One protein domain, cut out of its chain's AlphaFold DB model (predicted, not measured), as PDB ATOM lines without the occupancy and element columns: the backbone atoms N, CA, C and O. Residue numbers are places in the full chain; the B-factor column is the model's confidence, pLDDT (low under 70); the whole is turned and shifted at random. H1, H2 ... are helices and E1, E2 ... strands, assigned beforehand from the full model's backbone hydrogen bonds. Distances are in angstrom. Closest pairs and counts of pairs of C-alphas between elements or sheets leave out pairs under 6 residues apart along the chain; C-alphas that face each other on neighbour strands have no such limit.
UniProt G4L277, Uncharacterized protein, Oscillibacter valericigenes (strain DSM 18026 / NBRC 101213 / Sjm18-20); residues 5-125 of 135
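This is residues 5 to 125 of the 135 residues of an uncharacterized protein of Oscillibacter valericigenes (strain DSM 18026 / NBRC 101213 / Sjm18-20) (UniProt G4L277). A strongly twisted antiparallel sheet of seven strands has the single helix H1 packed slantwise over E4 and E5; at one end the hairpin E1 and E2 turns away from the long strands beyond a bend in E4, and the end of E1 comes near E7. The long strands E4, E5 and E6 lie side by side, with E7 beside E6, and E3 and E2 beside different parts of E4. The printed part has 121 residues, with seven named strands followed by one named helix, E1 to E7 and then H1; the sheet is branched at E4, and the class is mixed, helices and strands. The whole is compact, with a radius of gyration of the C-alphas of 15.4 A and spans of 49 by 36 by 28 A.

E4, residues 38 to 49, is the longest strand by residues and measures 30.1 A; its C-alpha 38 is at (155.713, 171.425, 106.172). E5, residues 61 to 71, measures 31.7 A, and E6, residues 82 to 91, 29.2 A. E7 is residues 94 to 97 and E3 residues 26 to 29. E1, residues 5 to 11, measures 19.3 A and begins at C-alpha 5 (133.406, 175.705, 97.311); E2, residues 14 to 21, measures 23.7 A. H1, residues 108 to 123, measures 22.8 A and ends at C-alpha 123 (144.557, 195.422, 109.191).

E4 bends by 58 degrees at residue 46. E2 and E3 lie on one side of it and E5 on the other side. E4 and E5 are an antiparallel hairpin, with N 42 and O 66 2.8 A apart, within hydrogen-bond range. So are E5 and E6, with N 65 and O 88 at 2.8 A, E6 and E7, with N 96 and O 89 at 2.8 A, and E3 and E4, with N 28 and O 41 at 2.8 A. E3 to E7 form a meander, each strand the antiparallel neighbour of the one before. E2 is antiparallel to E4, with N 19 and O 47 at 2.9 A, and E1 and E2 are a hairpin, with N 9 and O 16 at 2.8 A. The closest C-alphas of E1 and E7 are those of Ile 11 and Tyr 96, 6.9 A apart. H1 is on the sheet at a height of 9.2 A, over E4 and E5. On the local plane it runs only just slantwise to the strands, at 58 degrees to E4. Its closest C-alphas with E5 are those of Ala 110 and Ile 65, 6.8 A apart. In H1 every O i to N i+4 pair is within hydrogen-bond range.

The two C-alphas farthest apart, those of Glu 58 and Phe 75, are 49.4 A apart. The printed part has no cut. The link from E4 to E5 is long, with 11 residues. The mean pLDDT of the printed part is 84.8; residues under 70 are 5, 24, 58, 72 to 82 and 121 to 125.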
ATOM      1  N   VAL A   5     132.927 177.064  97.083       66.38
ATOM      2  CA  VAL A   5     133.406 175.705  97.311       66.38
ATOM      3  C   VAL A   5     132.917 175.289  98.682       66.38
ATOM      4  O   VAL A   5     133.239 175.925  99.684       66.38
ATOM      5  N   TRP A   6     132.165 174.194  98.737       74.06
ATOM      6  CA  TRP A   6     131.746 173.611 100.003       74.06
ATOM      7  C   TRP A   6     132.549 172.354 100.321       74.06
ATOM      8  O   TRP A   6     132.940 171.583  99.440       74.06
ATOM      9  N   LYS A   7     132.841 172.155 101.606       81.50
ATOM     10  CA  LYS A   7     133.604 171.008 102.093       81.50
ATOM     11  C   LYS A   7     132.944 170.415 103.328       81.50
ATOM     12  O   LYS A   7     132.612 171.121 104.277       81.50
ATOM     13  N   GLY A   8     132.796 169.093 103.312       84.75
ATOM     14  CA  GLY A   8     132.352 168.331 104.471       84.75
ATOM     15  C   GLY A   8     133.470 168.131 105.493       84.75
ATOM     16  O   GLY A   8     134.629 167.911 105.129       84.75
ATOM     17  N   PHE A   9     133.112 168.158 106.769       88.94
ATOM     18  CA  PHE A   9     133.980 167.831 107.894       88.94
ATOM     19  C   PHE A   9     133.183 167.122 108.992       88.94
ATOM     20  O   PHE A   9     131.959 167.016 108.917       88.94
ATOM     21  N   ILE A  10     133.878 166.551 109.973       90.94
ATOM     22  CA  ILE A  10     133.252 165.809 111.070       90.94
ATOM     23  C   ILE A  10     133.470 166.593 112.360       90.94
ATOM     24  O   ILE A  10     134.571 167.080 112.601       90.94
ATOM     25  N   ILE A  11     132.432 166.693 113.186       90.12
ATOM     26  CA  ILE A  11     132.492 167.153 114.574       90.12
ATOM     27  C   ILE A  11     131.771 166.106 115.412       90.12
ATOM     28  O   ILE A  11     130.598 165.835 115.172       90.12
ATOM     29  N   GLU A  12     132.460 165.492 116.373       88.25
ATOM     30  CA  GLU A  12     131.854 164.556 117.333       88.25
ATOM     31  C   GLU A  12     130.997 163.465 116.659       88.25
ATOM     32  O   GLU A  12     129.892 163.140 117.087       88.25
ATOM     33  N   SER A  13     131.517 162.880 115.574       86.50
ATOM     34  CA  SER A  13     130.845 161.863 114.741       86.50
ATOM     35  C   SER A  13     129.656 162.348 113.900       86.50
ATOM     36  O   SER A  13     129.075 161.550 113.164       86.50
ATOM     37  N   LYS A  14     129.302 163.635 113.942       90.31
ATOM     38  CA  LYS A  14     128.325 164.243 113.032       90.31
ATOM     39  C   LYS A  14     129.032 164.878 111.848       90.31
ATOM     40  O   LYS A  14     130.116 165.440 111.986       90.31
ATOM     41  N   ARG A  15     128.421 164.776 110.669       91.38
ATOM     42  CA  ARG A  15     128.922 165.430 109.463       91.38
ATOM     43  C   ARG A  15     128.354 166.843 109.376       91.38
ATOM     44  O   ARG A  15     127.155 167.033 109.533       91.38
ATOM     45  N   HIS A  16     129.238 167.792 109.115       91.25
ATOM     46  CA  HIS A  16     128.949 169.203 108.907       91.25
ATOM     47  C   HIS A  16     129.518 169.634 107.562       91.25
ATOM     48  O   HIS A  16     130.408 168.973 107.015       91.25
ATOM     49  N   TYR A  17     129.031 170.754 107.046       91.19
ATOM     50  CA  TYR A  17     129.491 171.330 105.793       91.19
ATOM     51  C   TYR A  17     129.722 172.820 105.983       91.19
ATOM     52  O   TYR A  17     129.052 173.472 106.783       91.19
ATOM     53  N   PHE A  18     130.711 173.353 105.280       91.00
ATOM     54  CA  PHE A  18     130.916 174.790 105.214       91.00
ATOM     55  C   PHE A  18     131.225 175.208 103.789       91.00
ATOM     56  O   PHE A  18     131.851 174.447 103.047       91.00
ATOM     57  N   THR A  19     130.792 176.412 103.435       89.44
ATOM     58  CA  THR A  19     131.090 177.072 102.165       89.44
ATOM     59  C   THR A  19     132.061 178.221 102.395       89.44
ATOM     60  O   THR A  19     131.994 178.892 103.429       89.44
ATOM     61  N   TYR A  20     132.984 178.433 101.462       86.50
ATOM     62  CA  TYR A  20     133.917 179.556 101.473       86.50
ATOM     63  C   TYR A  20     134.082 180.134 100.067       86.50
ATOM     64  O   TYR A  20     133.927 179.435  99.061       86.50
ATOM     65  N   ASP A  21     134.442 181.415 100.013       83.44
ATOM     66  CA  ASP A  21     134.872 182.063  98.777       83.44
ATOM     67  C   ASP A  21     136.364 181.785  98.561       83.44
ATOM     68  O   ASP A  21     137.189 182.024  99.448       83.44
ATOM     69  N   GLU A  22     136.732 181.284  97.381       76.62
ATOM     70  CA  GLU A  22     138.131 181.043  97.017       76.62
ATOM     71  C   GLU A  22     138.993 182.310  97.081       76.62
ATOM     72  O   GLU A  22     140.198 182.208  97.318       76.62
ATOM     73  N   GLN A  23     138.401 183.496  96.910       75.06
ATOM     74  CA  GLN A  23     139.109 184.771  97.061       75.06
ATOM     75  C   GLN A  23     139.555 185.022  98.507       75.06
ATOM     76  O   GLN A  23     140.574 185.670  98.730       75.06
ATOM     77  N   ASN A  24     138.844 184.446  99.479       68.56
ATOM     78  CA  ASN A  24     139.141 184.563 100.908       68.56
ATOM     79  C   ASN A  24     140.106 183.473 101.406       68.56
ATOM     80  O   ASN A  24     140.329 183.323 102.610       68.56
ATOM     81  N   LEU A  25     140.697 182.695 100.493       84.06
ATOM     82  CA  LEU A  25     141.686 181.678 100.819       84.06
ATOM     83  C   LEU A  25     143.033 182.310 101.179       84.06
ATOM     84  O   LEU A  25     143.753 182.825 100.322       84.06
ATOM     85  N   PHE A  26     143.442 182.154 102.433       90.00
ATOM     86  CA  PHE A  26     144.735 182.642 102.892       90.00
ATOM     87  C   PHE A  26     145.808 181.558 102.756       90.00
ATOM     88  O   PHE A  26     145.753 180.519 103.417       90.00
ATOM     89  N   ARG A  27     146.792 181.787 101.879       91.62
ATOM     90  CA  ARG A  27     147.863 180.824 101.578       91.62
ATOM     91  C   ARG A  27     149.177 181.242 102.221       91.62
ATOM     92  O   ARG A  27     149.622 182.375 102.074       91.62
ATOM     93  N   LEU A  28     149.828 180.289 102.870       92.62
ATOM     94  CA  LEU A  28     151.119 180.452 103.519       92.62
ATOM     95  C   LEU A  28     152.100 179.417 102.969       92.62
ATOM     96  O   LEU A  28     151.843 178.213 103.020       92.62
ATOM     97  N   SER A  29     153.245 179.875 102.487       91.62
ATOM     98  CA  SER A  29     154.366 179.035 102.061       91.62
ATOM     99  C   SER A  29     155.668 179.586 102.629       91.62
ATOM    100  O   SER A  29     155.749 180.772 102.952       91.62
ATOM    101  N   ASP A  30     156.663 178.709 102.777       86.44
ATOM    102  CA  ASP A  30     158.048 179.083 103.101       86.44
ATOM    103  C   ASP A  30     158.198 179.961 104.359       86.44
ATOM    104  O   ASP A  30     159.030 180.865 104.425       86.44
ATOM    105  N   LYS A  31     157.371 179.702 105.379       92.25
ATOM    106  CA  LYS A  31     157.429 180.418 106.657       92.25
ATOM    107  C   LYS A  31     158.539 179.871 107.549       92.25
ATOM    108  O   LYS A  31     158.707 178.662 107.680       92.25
ATOM    109  N   ASP A  32     159.240 180.766 108.236       92.75
ATOM    110  CA  ASP A  32     160.316 180.450 109.188       92.75
ATOM    111  C   ASP A  32     159.851 179.560 110.352       92.75
ATOM    112  O   ASP A  32     160.612 178.767 110.905       92.75
ATOM    113  N   TYR A  33     158.578 179.681 110.722       91.38
ATOM    114  CA  TYR A  33     157.968 178.904 111.789       91.38
ATOM    115  C   TYR A  33     157.429 177.542 111.354       91.38
ATOM    116  O   TYR A  33     156.969 176.788 112.220       91.38
ATOM    117  N   PHE A  34     157.468 177.227 110.057       93.12
ATOM    118  CA  PHE A  34     157.129 175.902 109.564       93.12
ATOM    119  C   PHE A  34     158.209 174.888 109.944       93.12
ATOM    120  O   PHE A  34     159.408 175.161 109.970       93.12
ATOM    121  N   ASN A  35     157.770 173.680 110.271       88.62
ATOM    122  CA  ASN A  35     158.655 172.546 110.456       88.62
ATOM    123  C   ASN A  35     159.285 172.171 109.109       88.62
ATOM    124  O   ASN A  35     158.689 172.372 108.057       88.62
ATOM    125  N   THR A  36     160.451 171.518 109.136       85.56
ATOM    126  CA  THR A  36     161.223 171.135 107.932       85.56
ATOM    127  C   THR A  36     160.419 170.348 106.892       85.56
ATOM    128  O   THR A  36     160.756 170.338 105.712       85.56
ATOM    129  N   ASN A  37     159.376 169.650 107.339       88.06
ATOM    130  CA  ASN A  37     158.538 168.814 106.493       88.06
ATOM    131  C   ASN A  37     157.273 169.528 106.002       88.06
ATOM    132  O   ASN A  37     156.618 169.011 105.101       88.06
ATOM    133  N   THR A  38     156.898 170.668 106.577       89.81
ATOM    134  CA  THR A  38     155.713 171.425 106.172       89.81
ATOM    135  C   THR A  38     156.054 172.251 104.941       89.81
ATOM    136  O   THR A  38     156.968 173.068 104.970       89.81
ATOM    137  N   ASN A  39     155.326 172.035 103.847       89.62
ATOM    138  CA  ASN A  39     155.551 172.762 102.598       89.62
ATOM    139  C   ASN A  39     154.733 174.058 102.568       89.62
ATOM    140  O   ASN A  39     155.217 175.106 102.152       89.62
ATOM    141  N   SER A  40     153.468 173.972 102.977       92.88
ATOM    142  CA  SER A  40     152.525 175.082 102.916       92.88
ATOM    143  C   SER A  40     151.349 174.852 103.858       92.88
ATOM    144  O   SER A  40     151.049 173.720 104.245       92.88
ATOM    145  N   MET A  41     150.655 175.933 104.200       94.50
ATOM    146  CA  MET A  41     149.362 175.897 104.871       94.50
ATOM    147  C   MET A  41     148.360 176.780 104.135       94.50
ATOM    148  O   MET A  41     148.720 177.817 103.586       94.50
ATOM    149  N   CYS A  42     147.099 176.378 104.156       93.19
ATOM    150  CA  CYS A  42     145.977 177.192 103.717       93.19
ATOM    151  C   CYS A  42     144.981 177.358 104.856       93.19
ATOM    152  O   CYS A  42     144.668 176.390 105.551       93.19
ATOM    153  N   ILE A  43     144.455 178.568 105.003       93.75
ATOM    154  CA  ILE A  43     143.340 178.873 105.891       93.75
ATOM    155  C   ILE A  43     142.140 179.224 105.028       93.75
ATOM    156  O   ILE A  43     142.195 180.126 104.194       93.75
ATOM    157  N   PHE A  44     141.074 178.468 105.236       91.69
ATOM    158  CA  PHE A  44     139.788 178.640 104.592       91.69
ATOM    159  C   PHE A  44     138.845 179.195 105.640       91.69
ATOM    160  O   PHE A  44     138.695 178.592 106.705       91.69
ATOM    161  N   ASP A  45     138.242 180.335 105.342       89.94
ATOM    162  CA  ASP A  45     137.272 180.977 106.212       89.94
ATOM    163  C   ASP A  45     135.917 181.013 105.522       89.94
ATOM    164  O   ASP A  45     135.801 181.467 104.383       89.94
ATOM    165  N   GLY A  46     134.908 180.492 106.202       90.06
ATOM    166  CA  GLY A  46     133.605 180.273 105.614       90.06
ATOM    167  C   GLY A  46     132.490 180.193 106.639       90.06
ATOM    168  O   GLY A  46     132.682 180.427 107.835       90.06
ATOM    169  N   LEU A  47     131.306 179.843 106.151       89.75
ATOM    170  CA  LEU A  47     130.090 179.713 106.946       89.75
ATOM    171  C   LEU A  47     129.545 178.293 106.861       89.75
ATOM    172  O   LEU A  47     129.637 177.641 105.820       89.75
ATOM    173  N   GLU A  48     128.963 177.823 107.960       90.81
ATOM    174  CA  GLU A  48     128.277 176.538 108.000       90.81
ATOM    175  C   GLU A  48     127.058 176.535 107.065       90.81
ATOM    176  O   GLU A  48     126.238 177.462 107.059       90.81
ATOM    177  N   CYS A  49     126.930 175.463 106.292       89.56
ATOM    178  CA  CYS A  49     125.862 175.257 105.327       89.56
ATOM    179  C   CYS A  49     125.285 173.838 105.412       89.56
ATOM    180  O   CYS A  49     125.831 172.961 106.086       89.56
ATOM    181  N   ASP A  50     124.148 173.622 104.755       87.69
ATOM    182  CA  ASP A  50     123.592 172.288 104.541       87.69
ATOM    183  C   ASP A  50     124.282 171.548 103.379       87.69
ATOM    184  O   ASP A  50     125.201 172.050 102.728       87.69
ATOM    185  N   GLU A  51     123.832 170.320 103.110       83.88
ATOM    186  CA  GLU A  51     124.342 169.472 102.021       83.88
ATOM    187  C   GLU A  51     124.112 170.054 100.624       83.88
ATOM    188  O   GLU A  51     124.742 169.624  99.659       83.88
ATOM    189  N   GLN A  52     123.207 171.024 100.505       83.12
ATOM    190  CA  GLN A  52     122.896 171.734  99.273       83.12
ATOM    191  C   GLN A  52     123.685 173.049  99.161       83.12
ATOM    192  O   GLN A  52     123.527 173.768  98.174       83.12
ATOM    193  N   GLY A  53     124.545 173.357 100.140       77.12
ATOM    194  CA  GLY A  53     125.369 174.561 100.175       77.12
ATOM    195  C   GLY A  53     124.639 175.799 100.697       77.12
ATOM    196  O   GLY A  53     125.207 176.888 100.687       77.12
ATOM    197  N   LYS A  54     123.406 175.670 101.194       84.38
ATOM    198  CA  LYS A  54     122.658 176.799 101.746       84.38
ATOM    199  C   LYS A  54     123.161 177.119 103.150       84.38
ATOM    200  O   LYS A  54     123.177 176.254 104.023       84.38
ATOM    201  N   ILE A  55     123.539 178.376 103.377       86.94
ATOM    202  CA  ILE A  55     123.998 178.861 104.686       86.94
ATOM    203  C   ILE A  55     122.911 178.607 105.738       86.94
ATOM    204  O   ILE A  55     121.764 179.034 105.579       86.94
ATOM    205  N   LEU A  56     123.280 177.901 106.809       80.44
ATOM    206  CA  LEU A  56     122.363 177.562 107.900       80.44
ATOM    207  C   LEU A  56     122.155 178.757 108.829       80.44
ATOM    208  O   LEU A  56     121.024 179.103 109.167       80.44
ATOM    209  N   LEU A  57     123.258 179.381 109.244       76.56
ATOM    210  CA  LEU A  57     123.286 180.538 110.133       76.56
ATOM    211  C   LEU A  57     124.460 181.436 109.743       76.56
ATOM    212  O   LEU A  57     125.610 181.002 109.778       76.56
ATOM    213  N   GLU A  58     124.189 182.710 109.458       69.94
ATOM    214  CA  GLU A  58     125.208 183.685 109.026       69.94
ATOM    215  C   GLU A  58     126.319 183.921 110.067       69.94
ATOM    216  O   GLU A  58     127.396 184.401 109.735       69.94
ATOM    217  N   ASN A  59     126.089 183.540 111.328       72.56
ATOM    218  CA  ASN A  59     127.062 183.677 112.413       72.56
ATOM    219  C   ASN A  59     127.840 182.386 112.727       72.56
ATOM    220  O   ASN A  59     128.734 182.414 113.578       72.56
ATOM    221  N   ASN A  60     127.534 181.261 112.071       83.94
ATOM    222  CA  ASN A  60     128.249 180.001 112.282       83.94
ATOM    223  C   ASN A  60     129.491 179.942 111.396       83.94
ATOM    224  O   ASN A  60     129.558 179.212 110.409       83.94
ATOM    225  N   ARG A  61     130.490 180.741 111.770       88.50
ATOM    226  CA  ARG A  61     131.789 180.770 111.106       88.50
ATOM    227  C   ARG A  61     132.544 179.459 111.316       88.50
ATOM    228  O   ARG A  61     132.632 178.952 112.438       88.50
ATOM    229  N   VAL A  62     133.130 178.954 110.239       91.00
ATOM    230  CA  VAL A  62     133.987 177.769 110.216       91.00
ATOM    231  C   VAL A  62     135.335 178.185 109.646       91.00
ATOM    232  O   VAL A  62     135.410 178.664 108.518       91.00
ATOM    233  N   ILE A  63     136.408 177.971 110.409       93.00
ATOM    234  CA  ILE A  63     137.775 178.149 109.905       93.00
ATOM    235  C   ILE A  63     138.414 176.776 109.761       93.00
ATOM    236  O   ILE A  63     138.556 176.050 110.745       93.00
ATOM    237  N   MET A  64     138.854 176.431 108.557       93.88
ATOM    238  CA  MET A  64     139.661 175.240 108.314       93.88
ATOM    239  C   MET A  64     141.114 175.636 108.065       93.88
ATOM    240  O   MET A  64     141.415 176.394 107.150       93.88
ATOM    241  N   ILE A  65     142.032 175.051 108.829       95.25
ATOM    242  CA  ILE A  65     143.475 175.157 108.608       95.25
ATOM    243  C   ILE A  65     143.949 173.838 108.003       95.25
ATOM    244  O   ILE A  65     143.978 172.810 108.679       95.25
ATOM    245  N   ASN A  66     144.335 173.861 106.732       94.00
ATOM    246  CA  ASN A  66     144.935 172.731 106.035       94.00
ATOM    247  C   ASN A  66     146.455 172.900 105.995       94.00
ATOM    248  O   ASN A  66     146.956 173.903 105.500       94.00
ATOM    249  N   SER A  67     147.189 171.909 106.488       93.25
ATOM    250  CA  SER A  67     148.644 171.844 106.381       93.25
ATOM    251  C   SER A  67     149.058 170.760 105.398       93.25
ATOM    252  O   SER A  67     148.687 169.597 105.572       93.25
ATOM    253  N   TRP A  68     149.862 171.131 104.401       91.06
ATOM    254  CA  TRP A  68     150.530 170.207 103.495       91.06
ATOM    255  C   TRP A  68     151.946 169.935 103.972       91.06
ATOM    256  O   TRP A  68     152.767 170.846 104.089       91.06
ATOM    257  N   TYR A  69     152.273 168.660 104.147       87.81
ATOM    258  CA  TYR A  69     153.602 168.246 104.573       87.81
ATOM    259  C   TYR A  69     154.115 167.053 103.767       87.81
ATOM    260  O   TYR A  69     153.364 166.222 103.250       87.81
ATOM    261  N   THR A  70     155.434 166.999 103.631       85.81
ATOM    262  CA  THR A  70     156.172 165.927 102.974       85.81
ATOM    263  C   THR A  70     156.697 164.965 104.028       85.81
ATOM    264  O   THR A  70     157.458 165.359 104.909       85.81
ATOM    265  N   ILE A  71     156.350 163.686 103.914       77.06
ATOM    266  CA  ILE A  71     156.973 162.641 104.731       77.06
ATOM    267  C   ILE A  71     158.132 162.031 103.936       77.06
ATOM    268  O   ILE A  71     157.988 161.739 102.745       77.06
ATOM    269  N   LYS A  72     159.291 161.864 104.587       66.75
ATOM    270  CA  LYS A  72     160.413 161.091 104.034       66.75
ATOM    271  C   LYS A  72     160.002 159.622 103.930       66.75
ATOM    272  O   LYS A  72     159.303 159.125 104.809       66.75
ATOM    273  N   ASN A  73     160.409 158.935 102.870       66.00
ATOM    274  CA  ASN A  73     160.101 157.514 102.732       66.00
ATOM    275  C   ASN A  73     160.864 156.666 103.777       66.00
ATOM    276  O   ASN A  73     161.750 157.162 104.479       66.00
ATOM    277  N   TYR A  74     160.520 155.375 103.866       59.31
ATOM    278  CA  TYR A  74     161.150 154.411 104.783       59.31
ATOM    279  C   TYR A  74     162.674 154.279 104.603       59.31
ATOM    280  O   TYR A  74     163.357 153.875 105.538       59.31
ATOM    281  N   PHE A  75     163.208 154.651 103.438       65.00
ATOM    282  CA  PHE A  75     164.636 154.577 103.117       65.00
ATOM    283  C   PHE A  75     165.397 155.878 103.416       65.00
ATOM    284  O   PHE A  75     166.591 155.974 103.150       65.00
ATOM    285  N   GLY A  76     164.731 156.891 103.982       57.56
ATOM    286  CA  GLY A  76     165.352 158.169 104.331       57.56
ATOM    287  C   GLY A  76     165.720 159.046 103.129       57.56
ATOM    288  O   GLY A  76     166.270 160.134 103.325       57.56
ATOM    289  N   ASP A  77     165.387 158.622 101.909       56.91
ATOM    290  CA  ASP A  77     165.639 159.367 100.683       56.91
ATOM    291  C   ASP A  77     164.387 160.138 100.206       56.91
ATOM    292  O   ASP A  77     163.286 160.050 100.763       56.91
ATOM    293  N   LYS A  78     164.577 161.012  99.211       54.34
ATOM    294  CA  LYS A  78     163.506 161.852  98.640       54.34
ATOM    295  C   LYS A  78     162.850 161.216  97.403       54.34
ATOM    296  O   LYS A  78     162.049 161.894  96.753       54.34
ATOM    297  N   SER A  79     163.182 159.970  97.059       51.44
ATOM    298  CA  SER A  79     162.616 159.239  95.925       51.44
ATOM    299  C   SER A  79     161.281 158.603  96.353       51.44
ATOM    300  O   SER A  79     161.215 157.619  97.077       51.44
ATOM    301  N   GLY A  80     160.168 159.258  96.014       52.28
ATOM    302  CA  GLY A  80     158.827 158.860  96.481       52.28
ATOM    303  C   GLY A  80     158.305 159.702  97.650       52.28
ATOM    304  O   GLY A  80     157.950 159.190  98.709       52.28
ATOM    305  N   ARG A  81     158.256 161.029  97.472       58.94
ATOM    306  CA  ARG A  81     157.644 161.951  98.442       58.94
ATOM    307  C   ARG A  81     156.144 161.669  98.574       58.94
ATOM    308  O   ARG A  81     155.382 161.961  97.654       58.94
ATOM    309  N   HIS A  82     155.706 161.198  99.739       69.50
ATOM    310  CA  HIS A  82     154.283 161.141 100.068       69.50
ATOM    311  C   HIS A  82     153.842 162.495 100.621       69.50
ATOM    312  O   HIS A  82     154.229 162.884 101.727       69.50
ATOM    313  N   LYS A  83     153.041 163.224  99.839       75.38
ATOM    314  CA  LYS A  83     152.351 164.423 100.318       75.38
ATOM    315  C   LYS A  83     151.185 163.986 101.197       75.38
ATOM    316  O   LYS A  83     150.388 163.145 100.783       75.38
ATOM    317  N   ARG A  84     151.096 164.543 102.400       85.00
ATOM    318  CA  ARG A  84     149.950 164.361 103.289       85.00
ATOM    319  C   ARG A  84     149.386 165.703 103.705       85.00
ATOM    320  O   ARG A  84     150.085 166.716 103.703       85.00
ATOM    321  N   ASN A  85     148.118 165.649 104.079       87.81
ATOM    322  CA  ASN A  85     147.371 166.789 104.563       87.81
ATOM    323  C   ASN A  85     147.019 166.542 106.022       87.81
ATOM    324  O   ASN A  85     146.727 165.410 106.407       87.81
ATOM    325  N   LYS A  86     147.036 167.602 106.820       91.50
ATOM    326  CA  LYS A  86     146.467 167.607 108.163       91.50
ATOM    327  C   LYS A  86     145.504 168.773 108.257       91.50
ATOM    328  O   LYS A  86     145.927 169.910 108.061       91.50
ATOM    329  N   ASN A  87     144.238 168.491 108.547       93.56
ATOM    330  CA  ASN A  87     143.245 169.535 108.767       93.56
ATOM    331  C   ASN A  87     143.025 169.778 110.260       93.56
ATOM    332  O   ASN A  87     143.064 168.855 111.078       93.56
ATOM    333  N   PHE A  88     142.762 171.036 110.584       95.31
ATOM    334  CA  PHE A  88     142.172 171.464 111.841       95.31
ATOM    335  C   PHE A  88     140.958 172.327 111.532       95.31
ATOM    336  O   PHE A  88     140.995 173.109 110.582       95.31
ATOM    337  N   TYR A  89     139.920 172.210 112.346       94.56
ATOM    338  CA  TYR A  89     138.695 172.985 112.209       94.56
ATOM    339  C   TYR A  89     138.469 173.805 113.473       94.56
ATOM    340  O   TYR A  89     138.657 173.306 114.584       94.56
ATOM    341  N   ILE A  90     138.075 175.060 113.300       94.44
ATOM    342  CA  ILE A  90     137.615 175.944 114.364       94.44
ATOM    343  C   ILE A  90     136.135 176.169 114.115       94.44
ATOM    344  O   ILE A  90     135.755 176.739 113.092       94.44
ATOM    345  N   TYR A  91     135.313 175.699 115.041       91.38
ATOM    346  CA  TYR A  91     133.864 175.784 114.952       91.38
ATOM    347  C   TYR A  91     133.306 176.109 116.329       91.38
ATOM    348  O   TYR A  91     133.675 175.464 117.310       91.38
ATOM    349  N   GLN A  92     132.463 177.143 116.414       89.00
ATOM    350  CA  GLN A  92     131.880 177.612 117.679       89.00
ATOM    351  C   GLN A  92     132.926 177.791 118.798       89.00
ATOM    352  O   GLN A  92     132.707 177.422 119.947       89.00
ATOM    353  N   ASN A  93     134.086 178.357 118.447       88.19
ATOM    354  CA  ASN A  93     135.240 178.591 119.330       88.19
ATOM    355  C   ASN A  93     135.930 177.328 119.882       88.19
ATOM    356  O   ASN A  93     136.817 177.445 120.725       88.19
ATOM    357  N   ASN A  94     135.576 176.140 119.392       92.75
ATOM    358  CA  ASN A  94     136.240 174.884 119.722       92.75
ATOM    359  C   ASN A  94     137.157 174.438 118.581       92.75
ATOM    360  O   ASN A  94     136.928 174.766 117.415       92.75
ATOM    361  N   PHE A  95     138.195 173.673 118.920       95.00
ATOM    362  CA  PHE A  95     139.126 173.109 117.947       95.00
ATOM    363  C   PHE A  95     138.850 171.627 117.734       95.00
ATOM    364  O   PHE A  95     138.718 170.875 118.698       95.00
ATOM    365  N   TYR A  96     138.866 171.204 116.475       95.38
ATOM    366  CA  TYR A  96     138.686 169.815 116.074       95.38
ATOM    367  C   TYR A  96     139.804 169.376 115.132       95.38
ATOM    368  O   TYR A  96     140.344 170.173 114.357       95.38
ATOM    369  N   ASN A  97     140.178 168.102 115.209       93.94
ATOM    370  CA  ASN A  97     141.117 167.492 114.271       93.94
ATOM    371  C   ASN A  97     140.392 166.902 113.044       93.94
ATOM    372  O   ASN A  97     139.171 166.964 112.928       93.94
ATOM    373  N   ASP A  98     141.153 166.307 112.126       90.19
ATOM    374  CA  ASP A  98     140.627 165.707 110.888       90.19
ATOM    375  C   ASP A  98     139.684 164.508 111.114       90.19
ATOM    376  O   ASP A  98     138.958 164.108 110.207       90.19
ATOM    377  N   TYR A  99     139.683 163.941 112.322       90.62
ATOM    378  CA  TYR A  99     138.799 162.848 112.733       90.62
ATOM    379  C   TYR A  99     137.521 163.353 113.421       90.62
ATOM    380  O   TYR A  99     136.661 162.558 113.790       90.62
ATOM    381  N   GLY A 100     137.385 164.672 113.589       91.81
ATOM    382  CA  GLY A 100     136.269 165.306 114.284       91.81
ATOM    383  C   GLY A 100     136.329 165.208 115.802       91.81
ATOM    384  O   GLY A 100     135.328 165.451 116.476       91.81
ATOM    385  N   GLU A 101     137.493 164.877 116.356       94.00
ATOM    386  CA  GLU A 101     137.709 164.858 117.798       94.00
ATOM    387  C   GLU A 101     138.044 166.266 118.286       94.00
ATOM    388  O   GLU A 101     138.888 166.955 117.697       94.00
ATOM    389  N   ALA A 102     137.418 166.679 119.388       94.19
ATOM    390  CA  ALA A 102     137.754 167.924 120.058       94.19
ATOM    391  C   ALA A 102     139.192 167.864 120.595       94.19
ATOM    392  O   ALA A 102     139.586 166.929 121.296       94.19
ATOM    393  N   ILE A 103     139.982 168.888 120.293       95.12
ATOM    394  CA  ILE A 103     141.358 169.021 120.763       95.12
ATOM    395  C   ILE A 103     141.500 170.282 121.603       95.12
ATOM    396  O   ILE A 103     140.917 171.321 121.318       95.12
ATOM    397  N   LYS A 104     142.333 170.213 122.642       92.00
ATOM    398  CA  LYS A 104     142.565 171.370 123.517       92.00
ATOM    399  C   LYS A 104     143.380 172.469 122.837       92.00
ATOM    400  O   LYS A 104     143.206 173.635 123.155       92.00
ATOM    401  N   ASN A 105     144.301 172.095 121.945       89.94
ATOM    402  CA  ASN A 105     145.273 173.017 121.363       89.94
ATOM    403  C   ASN A 105     145.579 172.673 119.904       89.94
ATOM    404  O   ASN A 105     145.733 171.504 119.547       89.94
ATOM    405  N   LEU A 106     145.765 173.714 119.091       92.44
ATOM    406  CA  LEU A 106     146.350 173.605 117.757       92.44
ATOM    407  C   LEU A 106     147.856 173.313 117.834       92.44
ATOM    408  O   LEU A 106     148.529 173.621 118.820       92.44
ATOM    409  N   SER A 107     148.413 172.764 116.751       92.56
ATOM    410  CA  SER A 107     149.873 172.686 116.598       92.56
ATOM    411  C   SER A 107     150.505 174.085 116.583       92.56
ATOM    412  O   SER A 107     149.855 175.055 116.193       92.56
ATOM    413  N   ARG A 108     151.790 174.197 116.951       94.50
ATOM    414  CA  ARG A 108     152.520 175.481 116.952       94.50
ATOM    415  C   ARG A 108     152.429 176.205 115.607       94.50
ATOM    416  O   ARG A 108     152.213 177.412 115.584       94.50
ATOM    417  N   GLU A 109     152.599 175.471 114.509       94.31
ATOM    418  CA  GLU A 109     152.552 176.031 113.158       94.31
ATOM    419  C   GLU A 109     151.144 176.527 112.808       94.31
ATOM    420  O   GLU A 109     150.995 177.670 112.392       94.31
ATOM    421  N   ALA A 110     150.109 175.717 113.068       93.69
ATOM    422  CA  ALA A 110     148.715 176.100 112.826       93.69
ATOM    423  C   ALA A 110     148.290 177.303 113.686       93.69
ATOM    424  O   ALA A 110     147.603 178.196 113.203       93.69
ATOM    425  N   LYS A 111     148.740 177.365 114.945       94.50
ATOM    426  CA  LYS A 111     148.484 178.506 115.831       94.50
ATOM    427  C   LYS A 111     149.128 179.789 115.297       94.50
ATOM    428  O   LYS A 111     148.483 180.830 115.297       94.50
ATOM    429  N   ARG A 112     150.381 179.727 114.831       94.88
ATOM    430  CA  ARG A 112     151.065 180.890 114.237       94.88
ATOM    431  C   ARG A 112     150.424 181.328 112.922       94.88
ATOM    432  O   ARG A 112     150.219 182.521 112.740       94.88
ATOM    433  N   ALA A 113     150.042 180.378 112.071       94.00
ATOM    434  CA  ALA A 113     149.307 180.648 110.840       94.00
ATOM    435  C   ALA A 113     147.972 181.363 111.115       94.00
ATOM    436  O   ALA A 113     147.655 182.351 110.458       94.00
ATOM    437  N   LEU A 114     147.222 180.907 112.127       93.25
ATOM    438  CA  LEU A 114     145.966 181.536 112.539       93.25
ATOM    439  C   LEU A 114     146.171 182.974 113.033       93.25
ATOM    440  O   LEU A 114     145.416 183.856 112.639       93.25
ATOM    441  N   ILE A 115     147.197 183.216 113.855       92.44
ATOM    442  CA  ILE A 115     147.538 184.565 114.339       92.44
ATOM    443  C   ILE A 115     147.891 185.488 113.166       92.44
ATOM    444  O   ILE A 115     147.448 186.631 113.124       92.44
ATOM    445  N   GLU A 116     148.681 185.009 112.203       92.62
ATOM    446  CA  GLU A 116     149.051 185.796 111.022       92.62
ATOM    447  C   GLU A 116     147.820 186.182 110.192       92.62
ATOM    448  O   GLU A 116     147.660 187.348 109.838       92.62
ATOM    449  N   TYR A 117     146.917 185.228 109.968       90.75
ATOM    450  CA  TYR A 117     145.639 185.471 109.305       90.75
ATOM    451  C   TYR A 117     144.768 186.492 110.053       90.75
ATOM    452  O   TYR A 117     144.243 187.422 109.442       90.75
ATOM    453  N   GLN A 118     144.661 186.371 111.379       87.88
ATOM    454  CA  GLN A 118     143.903 187.315 112.206       87.88
ATOM    455  C   GLN A 118     144.474 188.735 112.125       87.88
ATOM    456  O   GLN A 118     143.731 189.683 111.893       87.88
ATOM    457  N   ASN A 119     145.796 188.882 112.216       86.25
ATOM    458  CA  ASN A 119     146.452 190.187 112.122       86.25
ATOM    459  C   ASN A 119     146.223 190.872 110.764       86.25
ATOM    460  O   ASN A 119     146.206 192.099 110.690       86.25
ATOM    461  N   ILE A 120     146.090 190.104 109.680       80.00
ATOM    462  CA  ILE A 120     145.801 190.647 108.346       80.00
ATOM    463  C   ILE A 120     144.338 191.066 108.254       80.00
ATOM    464  O   ILE A 120     144.061 192.197 107.866       80.00
ATOM    465  N   GLY A 121     143.412 190.213 108.696       69.44
ATOM    466  CA  GLY A 121     141.991 190.557 108.696       69.44
ATOM    467  C   GLY A 121     141.658 191.765 109.583       69.44
ATOM    468  O   GLY A 121     140.741 192.518 109.263       69.44
ATOM    469  N   GLU A 122     142.419 192.000 110.658       64.62
ATOM    470  CA  GLU A 122     142.331 193.223 111.469       64.62
ATOM    471  C   GLU A 122     142.866 194.457 110.726       64.62
ATOM    472  O   GLU A 122     142.258 195.525 110.790       64.62
ATOM    473  N   LYS A 123     143.975 194.324 109.986       59.62
ATOM    474  CA  LYS A 123     144.557 195.422 109.191       59.62
ATOM    475  C   LYS A 123     143.695 195.822 107.997       59.62
ATOM    476  O   LYS A 123     143.669 196.995 107.641       59.62
ATOM    477  N   GLU A 124     143.007 194.863 107.391       58.72
ATOM    478  CA  GLU A 124     142.158 195.081 106.216       58.72
ATOM    479  C   GLU A 124     140.704 195.421 106.586       58.72
ATOM    480  O   GLU A 124     139.881 195.655 105.706       58.72
ATOM    481  N   GLY A 125     140.369 195.474 107.883       51.66
ATOM    482  CA  GLY A 125     139.013 195.772 108.359       51.66
ATOM    483  C   GLY A 125     137.980 194.680 108.040       51.66
ATOM    484  O   GLY A 125     136.782 194.920 108.163       51.66
TER     485      GLY A 125